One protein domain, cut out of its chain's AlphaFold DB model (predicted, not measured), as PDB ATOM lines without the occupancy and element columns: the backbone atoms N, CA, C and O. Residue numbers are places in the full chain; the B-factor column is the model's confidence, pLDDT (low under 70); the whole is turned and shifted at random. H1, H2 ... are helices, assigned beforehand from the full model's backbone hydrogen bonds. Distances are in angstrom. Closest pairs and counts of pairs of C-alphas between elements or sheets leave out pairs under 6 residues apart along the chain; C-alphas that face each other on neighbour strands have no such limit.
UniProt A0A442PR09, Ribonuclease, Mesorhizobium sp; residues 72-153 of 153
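This is residues 72 to 153 of the 153 residues of the protein "Ribonuclease" of Mesorhizobium sp (UniProt A0A442PR09). A long helical hairpin, H2 and H3 side by side, makes a rod, and the short helix H1 lies just beyond the end of H3, where the chain folds back before H2. The 82 printed residues hold three named helices, in the order H1, H2, H3, and no named strand: all helix. The whole is extended, with a radius of gyration of the C-alphas of 18.3 A and spans of 56 by 21 by 13 A.

H2, residues 87 to 122, touches H3, residues 126 to 151, at a shallow tilt of 8 degrees, opposite ways; the closest C-alphas, of Ile 104 and Leu 143, are 6.6 A apart. H1, residues 72 to 78, is apart from H2, and only just apart from H3, the closest C-alphas 8.3 A apart. In H1 every O i to N i+4 pair is within hydrogen-bond range; in H2 29 of 32, in H3 20 of 22.

H2 runs 50.2 A from C-alpha 87 at (247.493, 234.572, 138.222), with a kink of 31 degrees near residue 116. H3 runs 38.3 A to C-alpha 151 at (242.579, 244.582, 152.116), with a kink of 25 degrees near residue 137. H1 spans 9.8 A.

The printed part has no cut. The link H2 to H3 is tight, H1 to H2 short. Residues 121 to 127 stand free. Residues 124 to 125 and 151 to 153 have pLDDT under 70.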
ATOM      1  N   PHE A  72     247.923 238.338 151.036       83.44
ATOM      2  CA  PHE A  72     246.757 237.605 150.528       83.44
ATOM      3  C   PHE A  72     246.868 236.104 150.783       83.44
ATOM      4  O   PHE A  72     245.913 235.491 151.246       83.44
ATOM      5  N   GLU A  73     248.040 235.518 150.557       84.06
ATOM      6  CA  GLU A  73     248.293 234.106 150.832       84.06
ATOM      7  C   GLU A  73     248.130 233.777 152.323       84.06
ATOM      8  O   GLU A  73     247.439 232.824 152.672       84.06
ATOM      9  N   ALA A  74     248.677 234.607 153.216       85.94
ATOM     10  CA  ALA A  74     248.517 234.448 154.658       85.94
ATOM     11  C   ALA A  74     247.049 234.565 155.106       85.94
ATOM     12  O   ALA A  74     246.610 233.801 155.963       85.94
ATOM     13  N   MET A  75     246.282 235.490 154.517       83.19
ATOM     14  CA  MET A  75     244.844 235.620 154.776       83.19
ATOM     15  C   MET A  75     244.081 234.382 154.301       83.19
ATOM     16  O   MET A  75     243.292 233.829 155.062       83.19
ATOM     17  N   ASN A  76     244.354 233.909 153.085       85.06
ATOM     18  CA  ASN A  76     243.745 232.700 152.535       85.06
ATOM     19  C   ASN A  76     244.032 231.477 153.422       85.06
ATOM     20  O   ASN A  76     243.114 230.727 153.735       85.06
ATOM     21  N   ILE A  77     245.270 231.325 153.908       85.88
ATOM     22  CA  ILE A  77     245.645 230.265 154.857       85.88
ATOM     23  C   ILE A  77     244.869 230.398 156.175       85.88
ATOM     24  O   ILE A  77     244.339 229.406 156.666       85.88
ATOM     25  N   ALA A  78     244.779 231.602 156.747       87.00
ATOM     26  CA  ALA A  78     244.072 231.833 158.009       87.00
ATOM     27  C   ALA A  78     242.563 231.547 157.919       87.00
ATOM     28  O   ALA A  78     241.955 231.164 158.917       87.00
ATOM     29  N   TYR A  79     241.972 231.732 156.738       82.94
ATOM     30  CA  TYR A  79     240.565 231.444 156.456       82.94
ATOM     31  C   TYR A  79     240.330 230.065 155.811       82.94
ATOM     32  O   TYR A  79     239.196 229.768 155.453       82.94
ATOM     33  N   GLU A  80     241.370 229.234 155.668       81.50
ATOM     34  CA  GLU A  80     241.320 227.923 154.994       81.50
ATOM     35  C   GLU A  80     240.723 227.969 153.568       81.50
ATOM     36  O   GLU A  80     240.181 226.985 153.059       81.50
ATOM     37  N   GLU A  81     240.846 229.106 152.882       79.81
ATOM     38  CA  GLU A  81     240.371 229.286 151.510       79.81
ATOM     39  C   GLU A  81     241.500 229.013 150.510       79.81
ATOM     40  O   GLU A  81     242.640 229.450 150.671       79.81
ATOM     41  N   SER A  82     241.180 228.305 149.425       73.44
ATOM     42  CA  SER A  82     242.088 228.188 148.285       73.44
ATOM     43  C   SER A  82     241.961 229.420 147.391       73.44
ATOM     44  O   SER A  82     240.860 229.909 147.144       73.44
ATOM     45  N   GLU A  83     243.083 229.941 146.893       76.06
ATOM     46  CA  GLU A  83     243.075 231.102 145.999       76.06
ATOM     47  C   GLU A  83     242.390 230.737 144.669       76.06
ATOM     48  O   GLU A  83     242.921 229.973 143.863       76.06
ATOM     49  N   LYS A  84     241.186 231.276 144.445       72.69
ATOM     50  CA  LYS A  84     240.358 230.994 143.253       72.69
ATOM     51  C   LYS A  84     240.657 231.961 142.102       72.69
ATOM     52  O   LYS A  84     240.161 231.764 140.990       72.69
ATOM     53  N   ARG A  85     241.418 233.035 142.349       76.31
ATOM     54  CA  ARG A  85     241.705 234.087 141.362       76.31
ATOM     55  C   ARG A  85     242.820 233.646 140.409       76.31
ATOM     56  O   ARG A  85     243.805 233.033 140.809       76.31
ATOM     57  N   SER A  86     242.693 233.990 139.126       81.31
ATOM     58  CA  SER A  86     243.737 233.692 138.137       81.31
ATOM     59  C   SER A  86     245.022 234.481 138.423       81.31
ATOM     60  O   SER A  86     244.972 235.588 138.960       81.31
ATOM     61  N   PHE A  87     246.177 233.949 138.004       76.56
ATOM     62  CA  PHE A  87     247.493 234.572 138.222       76.56
ATOM     63  C   PHE A  87     247.548 236.047 137.778       76.56
ATOM     64  O   PHE A  87     248.117 236.896 138.465       76.56
ATOM     65  N   ILE A  88     246.903 236.370 136.651       79.81
ATOM     66  CA  ILE A  88     246.828 237.737 136.115       79.81
ATOM     67  C   ILE A  88     245.965 238.629 137.015       79.81
ATOM     68  O   ILE A  88     246.357 239.755 137.321       79.81
ATOM     69  N   HIS A  89     244.809 238.129 137.458       78.56
ATOM     70  CA  HIS A  89     243.885 238.890 138.293       78.56
ATOM     71  C   HIS A  89     244.491 239.176 139.672       78.56
ATOM     72  O   HIS A  89     244.453 240.314 140.133       78.56
ATOM     73  N   LEU A  90     245.146 238.181 140.277       80.19
ATOM     74  CA  LEU A  90     245.878 238.340 141.533       80.19
ATOM     75  C   LEU A  90     246.997 239.383 141.406       80.19
ATOM     76  O   LEU A  90     247.150 240.238 142.274       80.19
ATOM     77  N   ASN A  91     247.766 239.347 140.314       81.12
ATOM     78  CA  ASN A  91     248.860 240.293 140.106       81.12
ATOM     79  C   ASN A  91     248.367 241.731 139.881       81.12
ATOM     80  O   ASN A  91     248.962 242.662 140.417       81.12
ATOM     81  N   LEU A  92     247.281 241.921 139.125       83.06
ATOM     82  CA  LEU A  92     246.659 243.238 138.943       83.06
ATOM     83  C   LEU A  92     246.131 243.800 140.262       83.06
ATOM     84  O   LEU A  92     246.343 244.975 140.558       83.06
ATOM     85  N   LEU A  93     245.493 242.955 141.069       83.75
ATOM     86  CA  LEU A  93     244.957 243.349 142.363       83.75
ATOM     87  C   LEU A  93     246.097 243.707 143.329       83.75
ATOM     88  O   LEU A  93     246.099 244.798 143.889       83.75
ATOM     89  N   ALA A  94     247.137 242.873 143.420       83.44
ATOM     90  CA  ALA A  94     248.329 243.154 144.222       83.44
ATOM     91  C   ALA A  94     249.030 244.463 143.814       83.44
ATOM     92  O   ALA A  94     249.427 245.251 144.677       83.44
ATOM     93  N   LEU A  95     249.133 244.744 142.511       82.75
ATOM     94  CA  LEU A  95     249.657 246.019 142.015       82.75
ATOM     95  C   LEU A  95     248.756 247.198 142.397       82.75
ATOM     96  O   LEU A  95     249.268 248.217 142.852       82.75
ATOM     97  N   GLY A  96     247.433 247.059 142.276       85.25
ATOM     98  CA  GLY A  96     246.475 248.081 142.703       85.25
ATOM     99  C   GLY A  96     246.602 248.418 144.191       85.25
ATOM    100  O   GLY A  96     246.698 249.590 144.551       85.25
ATOM    101  N   PHE A  97     246.707 247.402 145.050       84.12
ATOM    102  CA  PHE A  97     246.941 247.575 146.487       84.12
ATOM    103  C   PHE A  97     248.299 248.199 146.801       84.12
ATOM    104  O   PHE A  97     248.390 249.063 147.670       84.12
ATOM    105  N   THR A  98     249.342 247.820 146.064       85.69
ATOM    106  CA  THR A  98     250.675 248.420 146.194       85.69
ATOM    107  C   THR A  98     250.642 249.908 145.850       85.69
ATOM    108  O   THR A  98     251.151 250.729 146.610       85.69
ATOM    109  N   LEU A  99     249.999 250.280 144.739       85.69
ATOM    110  CA  LEU A  99     249.824 251.678 144.346       85.69
ATOM    111  C   LEU A  99     248.975 252.446 145.365       85.69
ATOM    112  O   LEU A  99     249.341 253.556 145.740       85.69
ATOM    113  N   GLY A 100     247.895 251.842 145.863       85.75
ATOM    114  CA  GLY A 100     247.090 252.397 146.947       85.75
ATOM    115  C   GLY A 100     247.936 252.682 148.186       85.75
ATOM    116  O   GLY A 100     247.967 253.814 148.656       85.75
ATOM    117  N   ALA A 101     248.705 251.703 148.664       85.31
ATOM    118  CA  ALA A 101     249.597 251.864 149.810       85.31
ATOM    119  C   ALA A 101     250.650 252.967 149.592       85.31
ATOM    120  O   ALA A 101     250.922 253.744 150.507       85.31
ATOM    121  N   ILE A 102     251.196 253.091 148.378       86.19
ATOM    122  CA  ILE A 102     252.111 254.182 148.015       86.19
ATOM    123  C   ILE A 102     251.403 255.539 148.102       86.19
ATOM    124  O   ILE A 102     251.949 256.459 148.708       86.19
ATOM    125  N   LEU A 103     250.194 255.680 147.552       86.19
ATOM    126  CA  LEU A 103     249.421 256.926 147.624       86.19
ATOM    127  C   LEU A 103     249.097 257.313 149.071       86.19
ATOM    128  O   LEU A 103     249.237 258.478 149.442       86.19
ATOM    129  N   ILE A 104     248.733 256.331 149.898       84.94
ATOM    130  CA  ILE A 104     248.532 256.514 151.339       84.94
ATOM    131  C   ILE A 104     249.826 257.018 151.988       84.94
ATOM    132  O   ILE A 104     249.808 258.026 152.693       84.94
ATOM    133  N   GLY A 105     250.962 256.377 151.702       85.50
ATOM    134  CA  GLY A 105     252.278 256.779 152.205       85.50
ATOM    135  C   GLY A 105     252.689 258.194 151.779       85.50
ATOM    136  O   GLY A 105     253.189 258.965 152.597       85.50
ATOM    137  N   ILE A 106     252.426 258.578 150.527       87.31
ATOM    138  CA  ILE A 106     252.650 259.944 150.035       87.31
ATOM    139  C   ILE A 106     251.758 260.927 150.796       87.31
ATOM    140  O   ILE A 106     252.254 261.942 151.283       87.31
ATOM    141  N   GLY A 107     250.472 260.610 150.962       86.62
ATOM    142  CA  GLY A 107     249.550 261.400 151.777       86.62
ATOM    143  C   GLY A 107     250.070 261.586 153.203       86.62
ATOM    144  O   GLY A 107     250.009 262.691 153.741       86.62
ATOM    145  N   PHE A 108     250.684 260.544 153.772       85.06
ATOM    146  CA  PHE A 108     251.316 260.607 155.085       85.06
ATOM    147  C   PHE A 108     252.468 261.617 155.135       85.06
ATOM    148  O   PHE A 108     252.507 262.473 156.020       85.06
ATOM    149  N   ILE A 109     253.391 261.537 154.173       86.56
ATOM    150  CA  ILE A 109     254.545 262.442 154.074       86.56
ATOM    151  C   ILE A 109     254.079 263.886 153.872       86.56
ATOM    152  O   ILE A 109     254.585 264.795 154.531       86.56
ATOM    153  N   VAL A 110     253.092 264.107 153.004       86.25
ATOM    154  CA  VAL A 110     252.535 265.439 152.743       86.25
ATOM    155  C   VAL A 110     251.890 265.996 154.009       86.25
ATOM    156  O   VAL A 110     252.235 267.093 154.442       86.25
ATOM    157  N   ALA A 111     251.001 265.236 154.646       83.44
ATOM    158  CA  ALA A 111     250.282 265.688 155.829       83.44
ATOM    159  C   ALA A 111     251.215 265.927 157.025       83.44
ATOM    160  O   ALA A 111     250.999 266.866 157.795       83.44
ATOM    161  N   VAL A 112     252.249 265.095 157.209       82.94
ATOM    162  CA  VAL A 112     253.135 265.181 158.382       82.94
ATOM    163  C   VAL A 112     254.314 266.111 158.176       82.94
ATOM    164  O   VAL A 112     254.653 266.839 159.105       82.94
ATOM    165  N   GLY A 113     254.933 266.080 157.000       82.38
ATOM    166  CA  GLY A 113     256.126 266.859 156.691       82.38
ATOM    167  C   GLY A 113     255.802 268.190 156.023       82.38
ATOM    168  O   GLY A 113     256.205 269.240 156.514       82.38
ATOM    169  N   ILE A 114     255.059 268.154 154.914       82.56
ATOM    170  CA  ILE A 114     254.910 269.320 154.028       82.56
ATOM    171  C   ILE A 114     253.897 270.325 154.578       82.56
ATOM    172  O   ILE A 114     254.190 271.517 154.639       82.56
ATOM    173  N   VAL A 115     252.722 269.866 155.012       83.38
ATOM    174  CA  VAL A 115     251.647 270.751 155.486       83.38
ATOM    175  C   VAL A 115     252.100 271.628 156.667       83.38
ATOM    176  O   VAL A 115     251.930 272.842 156.575       83.38
ATOM    177  N   PRO A 116     252.735 271.107 157.738       78.50
ATOM    178  CA  PRO A 116     253.203 271.955 158.838       78.50
ATOM    179  C   PRO A 116     254.292 272.942 158.410       78.50
ATOM    180  O   PRO A 116     254.274 274.089 158.851       78.50
ATOM    181  N   ALA A 117     255.205 272.524 157.527       81.94
ATOM    182  CA  ALA A 117     256.253 273.394 157.002       81.94
ATOM    183  C   ALA A 117     255.664 274.568 156.200       81.94
ATOM    184  O   ALA A 117     256.083 275.711 156.376       81.94
ATOM    185  N   MET A 118     254.646 274.312 155.374       81.62
ATOM    186  CA  MET A 118     253.937 275.363 154.641       81.62
ATOM    187  C   MET A 118     253.159 276.307 155.561       81.62
ATOM    188  O   MET A 118     253.190 277.517 155.353       81.62
ATOM    189  N   LEU A 119     252.476 275.781 156.583       80.31
ATOM    190  CA  LEU A 119     251.738 276.610 157.542       80.31
ATOM    191  C   LEU A 119     252.665 277.556 158.315       80.31
ATOM    192  O   LEU A 119     252.318 278.721 158.499       80.31
ATOM    193  N   ALA A 120     253.850 277.075 158.707       78.38
ATOM    194  CA  ALA A 120     254.858 277.883 159.388       78.38
ATOM    195  C   ALA A 120     255.388 279.029 158.506       78.38
ATOM    196  O   ALA A 120     255.601 280.133 158.998       78.38
ATOM    197  N   LEU A 121     255.558 278.794 157.200       79.31
ATOM    198  CA  LEU A 121     256.017 279.812 156.244       79.31
ATOM    199  C   LEU A 121     254.954 280.877 155.947       79.31
ATOM    200  O   LEU A 121     255.287 282.041 155.747       79.31
ATOM    201  N   LEU A 122     253.678 280.485 155.909       78.00
ATOM    202  CA  LEU A 122     252.565 281.381 155.585       78.00
ATOM    203  C   LEU A 122     252.067 282.201 156.788       78.00
ATOM    204  O   LEU A 122     251.195 283.049 156.610       78.00
ATOM    205  N   ASN A 123     252.601 281.951 157.993       71.06
ATOM    206  CA  ASN A 123     252.219 282.592 159.258       71.06
ATOM    207  C   ASN A 123     250.690 282.715 159.429       71.06
ATOM    208  O   ASN A 123     250.155 283.752 159.830       71.06
ATOM    209  N   LEU A 124     249.975 281.657 159.040       64.88
ATOM    210  CA  LEU A 124     248.519 281.603 159.104       64.88
ATOM    211  C   LEU A 124     248.105 281.664 160.578       64.88
ATOM    212  O   LEU A 124     248.604 280.891 161.389       64.88
ATOM    213  N   GLY A 125     247.214 282.600 160.926       68.88
ATOM    214  CA  GLY A 125     246.821 282.858 162.315       68.88
ATOM    215  C   GLY A 125     246.447 281.585 163.091       68.88
ATOM    216  O   GLY A 125     245.909 280.632 162.524       68.88
ATOM    217  N   GLY A 126     246.710 281.582 164.403       77.06
ATOM    218  CA  GLY A 126     246.764 280.360 165.225       77.06
ATOM    219  C   GLY A 126     245.527 279.449 165.197       77.06
ATOM    220  O   GLY A 126     245.654 278.249 165.429       77.06
ATOM    221  N   TRP A 127     244.345 279.971 164.851       77.44
ATOM    222  CA  TRP A 127     243.130 279.162 164.681       77.44
ATOM    223  C   TRP A 127     243.212 278.174 163.508       77.44
ATOM    224  O   TRP A 127     242.807 277.021 163.653       77.44
ATOM    225  N   THR A 128     243.764 278.584 162.363       76.25
ATOM    226  CA  THR A 128     243.904 277.709 161.185       76.25
ATOM    227  C   THR A 128     244.958 276.635 161.436       76.25
ATOM    228  O   THR A 128     244.750 275.468 161.106       76.25
ATOM    229  N   GLU A 129     246.065 277.000 162.086       79.44
ATOM    230  CA  GLU A 129     247.108 276.045 162.464       79.44
ATOM    231  C   GLU A 129     246.586 275.001 163.464       79.44
ATOM    232  O   GLU A 129     246.828 273.802 163.296       79.44
ATOM    233  N   ALA A 130     245.813 275.430 164.469       81.75
ATOM    234  CA  ALA A 130     245.205 274.535 165.449       81.75
ATOM    235  C   ALA A 130     244.229 273.541 164.797       81.75
ATOM    236  O   ALA A 130     244.289 272.342 165.086       81.75
ATOM    237  N   LEU A 131     243.377 274.015 163.879       83.25
ATOM    238  CA  LEU A 131     242.448 273.161 163.137       83.25
ATOM    239  C   LEU A 131     243.185 272.118 162.302       83.25
ATOM    240  O   LEU A 131     242.860 270.936 162.396       83.25
ATOM    241  N   VAL A 132     244.202 272.515 161.533       82.56
ATOM    242  CA  VAL A 132     244.971 271.564 160.715       82.56
ATOM    243  C   VAL A 132     245.706 270.554 161.593       82.56
ATOM    244  O   VAL A 132     245.705 269.361 161.290       82.56
ATOM    245  N   ARG A 133     246.280 270.991 162.720       81.62
ATOM    246  CA  ARG A 133     246.967 270.107 163.670       81.62
ATOM    247  C   ARG A 133     246.028 269.041 164.247       81.62
ATOM    248  O   ARG A 133     246.439 267.887 164.369       81.62
ATOM    249  N   ILE A 134     244.784 269.408 164.561       86.62
ATOM    250  CA  ILE A 134     243.753 268.481 165.048       86.62
ATOM    251  C   ILE A 134     243.263 267.566 163.925       86.62
ATOM    252  O   ILE A 134     243.302 266.351 164.095       86.62
ATOM    253  N   PHE A 135     242.861 268.114 162.774       85.56
ATOM    254  CA  PHE A 135     242.298 267.347 161.653       85.56
ATOM    255  C   PHE A 135     243.295 266.395 160.992       85.56
ATOM    256  O   PHE A 135     242.883 265.408 160.378       85.56
ATOM    257  N   ARG A 136     244.600 266.639 161.150       83.50
ATOM    258  CA  ARG A 136     245.645 265.756 160.634       83.50
ATOM    259  C   ARG A 136     245.480 264.322 161.133       83.50
ATOM    260  O   ARG A 136     245.568 263.399 160.336       83.50
ATOM    261  N   TRP A 137     245.226 264.114 162.424       85.62
ATOM    262  CA  TRP A 137     245.159 262.764 162.997       85.62
ATOM    263  C   TRP A 137     243.921 261.965 162.548       85.62
ATOM    264  O   TRP A 137     244.101 260.830 162.101       85.62
ATOM    265  N   PRO A 138     242.692 262.525 162.568       89.06
ATOM    266  CA  PRO A 138     241.519 261.883 161.982       89.06
ATOM    267  C   PRO A 138     241.691 261.561 160.500       89.06
ATOM    268  O   PRO A 138     241.355 260.457 160.086       89.06
ATOM    269  N   MET A 139     242.257 262.487 159.713       84.88
ATOM    270  CA  MET A 139     242.526 262.252 158.291       84.88
ATOM    271  C   MET A 139     243.387 260.998 158.111       84.88
ATOM    272  O   MET A 139     243.026 260.126 157.330       84.88
ATOM    273  N   MET A 140     244.474 260.863 158.879       83.81
ATOM    274  CA  MET A 140     245.353 259.689 158.823       83.81
ATOM    275  C   MET A 140     244.649 258.400 159.227       83.81
ATOM    276  O   MET A 140     244.819 257.382 158.563       83.81
ATOM    277  N   LEU A 141     243.856 258.436 160.300       87.31
ATOM    278  CA  LEU A 141     243.096 257.273 160.753       87.31
ATOM    279  C   LEU A 141     242.124 256.790 159.678       87.31
ATOM    280  O   LEU A 141     242.058 255.592 159.419       87.31
ATOM    281  N   ILE A 142     241.419 257.711 159.017       87.69
ATOM    282  CA  ILE A 142     240.520 257.383 157.906       87.69
ATOM    283  C   ILE A 142     241.310 256.777 156.745       87.69
ATOM    284  O   ILE A 142     240.898 255.768 156.180       87.69
ATOM    285  N   LEU A 143     242.463 257.354 156.413       83.44
ATOM    286  CA  LEU A 143     243.298 256.927 155.291       83.44
ATOM    287  C   LEU A 143     243.861 255.510 155.498       83.44
ATOM    288  O   LEU A 143     243.764 254.666 154.607       83.44
ATOM    289  N   VAL A 144     244.378 255.219 156.695       83.62
ATOM    290  CA  VAL A 144     244.826 253.869 157.080       83.62
ATOM    291  C   VAL A 144     243.642 252.909 157.170       83.62
ATOM    292  O   VAL A 144     243.715 251.797 156.652       83.62
ATOM    293  N   GLY A 145     242.537 253.336 157.785       86.38
ATOM    294  CA  GLY A 145     241.326 252.531 157.933       86.38
ATOM    295  C   GLY A 145     240.741 252.102 156.589       86.38
ATOM    296  O   GLY A 145     240.376 250.940 156.424       86.38
ATOM    297  N   LEU A 146     240.725 252.999 155.600       82.50
ATOM    298  CA  LEU A 146     240.351 252.682 154.221       82.50
ATOM    299  C   LEU A 146     241.301 251.655 153.601       82.50
ATOM    300  O   LEU A 146     240.830 250.694 152.998       82.50
ATOM    301  N   GLY A 147     242.614 251.812 153.794       78.31
ATOM    302  CA  GLY A 147     243.606 250.841 153.329       78.31
ATOM    303  C   GLY A 147     243.362 249.436 153.887       78.31
ATOM    304  O   GLY A 147     243.307 248.474 153.127       78.31
ATOM    305  N   ILE A 148     243.134 249.321 155.198       79.69
ATOM    306  CA  ILE A 148     242.842 248.038 155.861       79.69
ATOM    307  C   ILE A 148     241.504 247.464 155.380       79.69
ATOM    308  O   ILE A 148     241.414 246.275 155.090       79.69
ATOM    309  N   THR A 149     240.473 248.304 155.260       81.31
ATOM    310  CA  THR A 149     239.132 247.878 154.823       81.31
ATOM    311  C   THR A 149     239.151 247.336 153.400       81.31
ATOM    312  O   THR A 149     238.453 246.370 153.109       81.31
ATOM    313  N   LEU A 150     239.947 247.946 152.518       72.44
ATOM    314  CA  LEU A 150     240.149 247.438 151.169       72.44
ATOM    315  C   LEU A 150     240.834 246.071 151.206       72.44
ATOM    316  O   LEU A 150     240.400 245.191 150.489       72.44
ATOM    317  N   ILE A 151     241.856 245.868 152.048       69.75
ATOM    318  CA  ILE A 151     242.579 244.582 152.116       69.75
ATOM    319  C   ILE A 151     241.662 243.451 152.593       69.75
ATOM    320  O   ILE A 151     241.779 242.324 152.120       69.75
ATOM    321  N   TYR A 152     240.765 243.752 153.532       65.81
ATOM    322  CA  TYR A 152     239.833 242.783 154.108       65.81
ATOM    323  C   TYR A 152     238.627 242.444 153.213       65.81
ATOM    324  O   TYR A 152     237.886 241.522 153.550       65.81
ATOM    325  N   ARG A 153     238.387 243.185 152.124       60.12
ATOM    326  CA  ARG A 153     237.274 242.955 151.185       60.12
ATOM    327  C   ARG A 153     237.770 242.391 149.858       60.12
ATOM    328  O   ARG A 153     237.090 241.483 149.334       60.12
TER     329      ARG A 153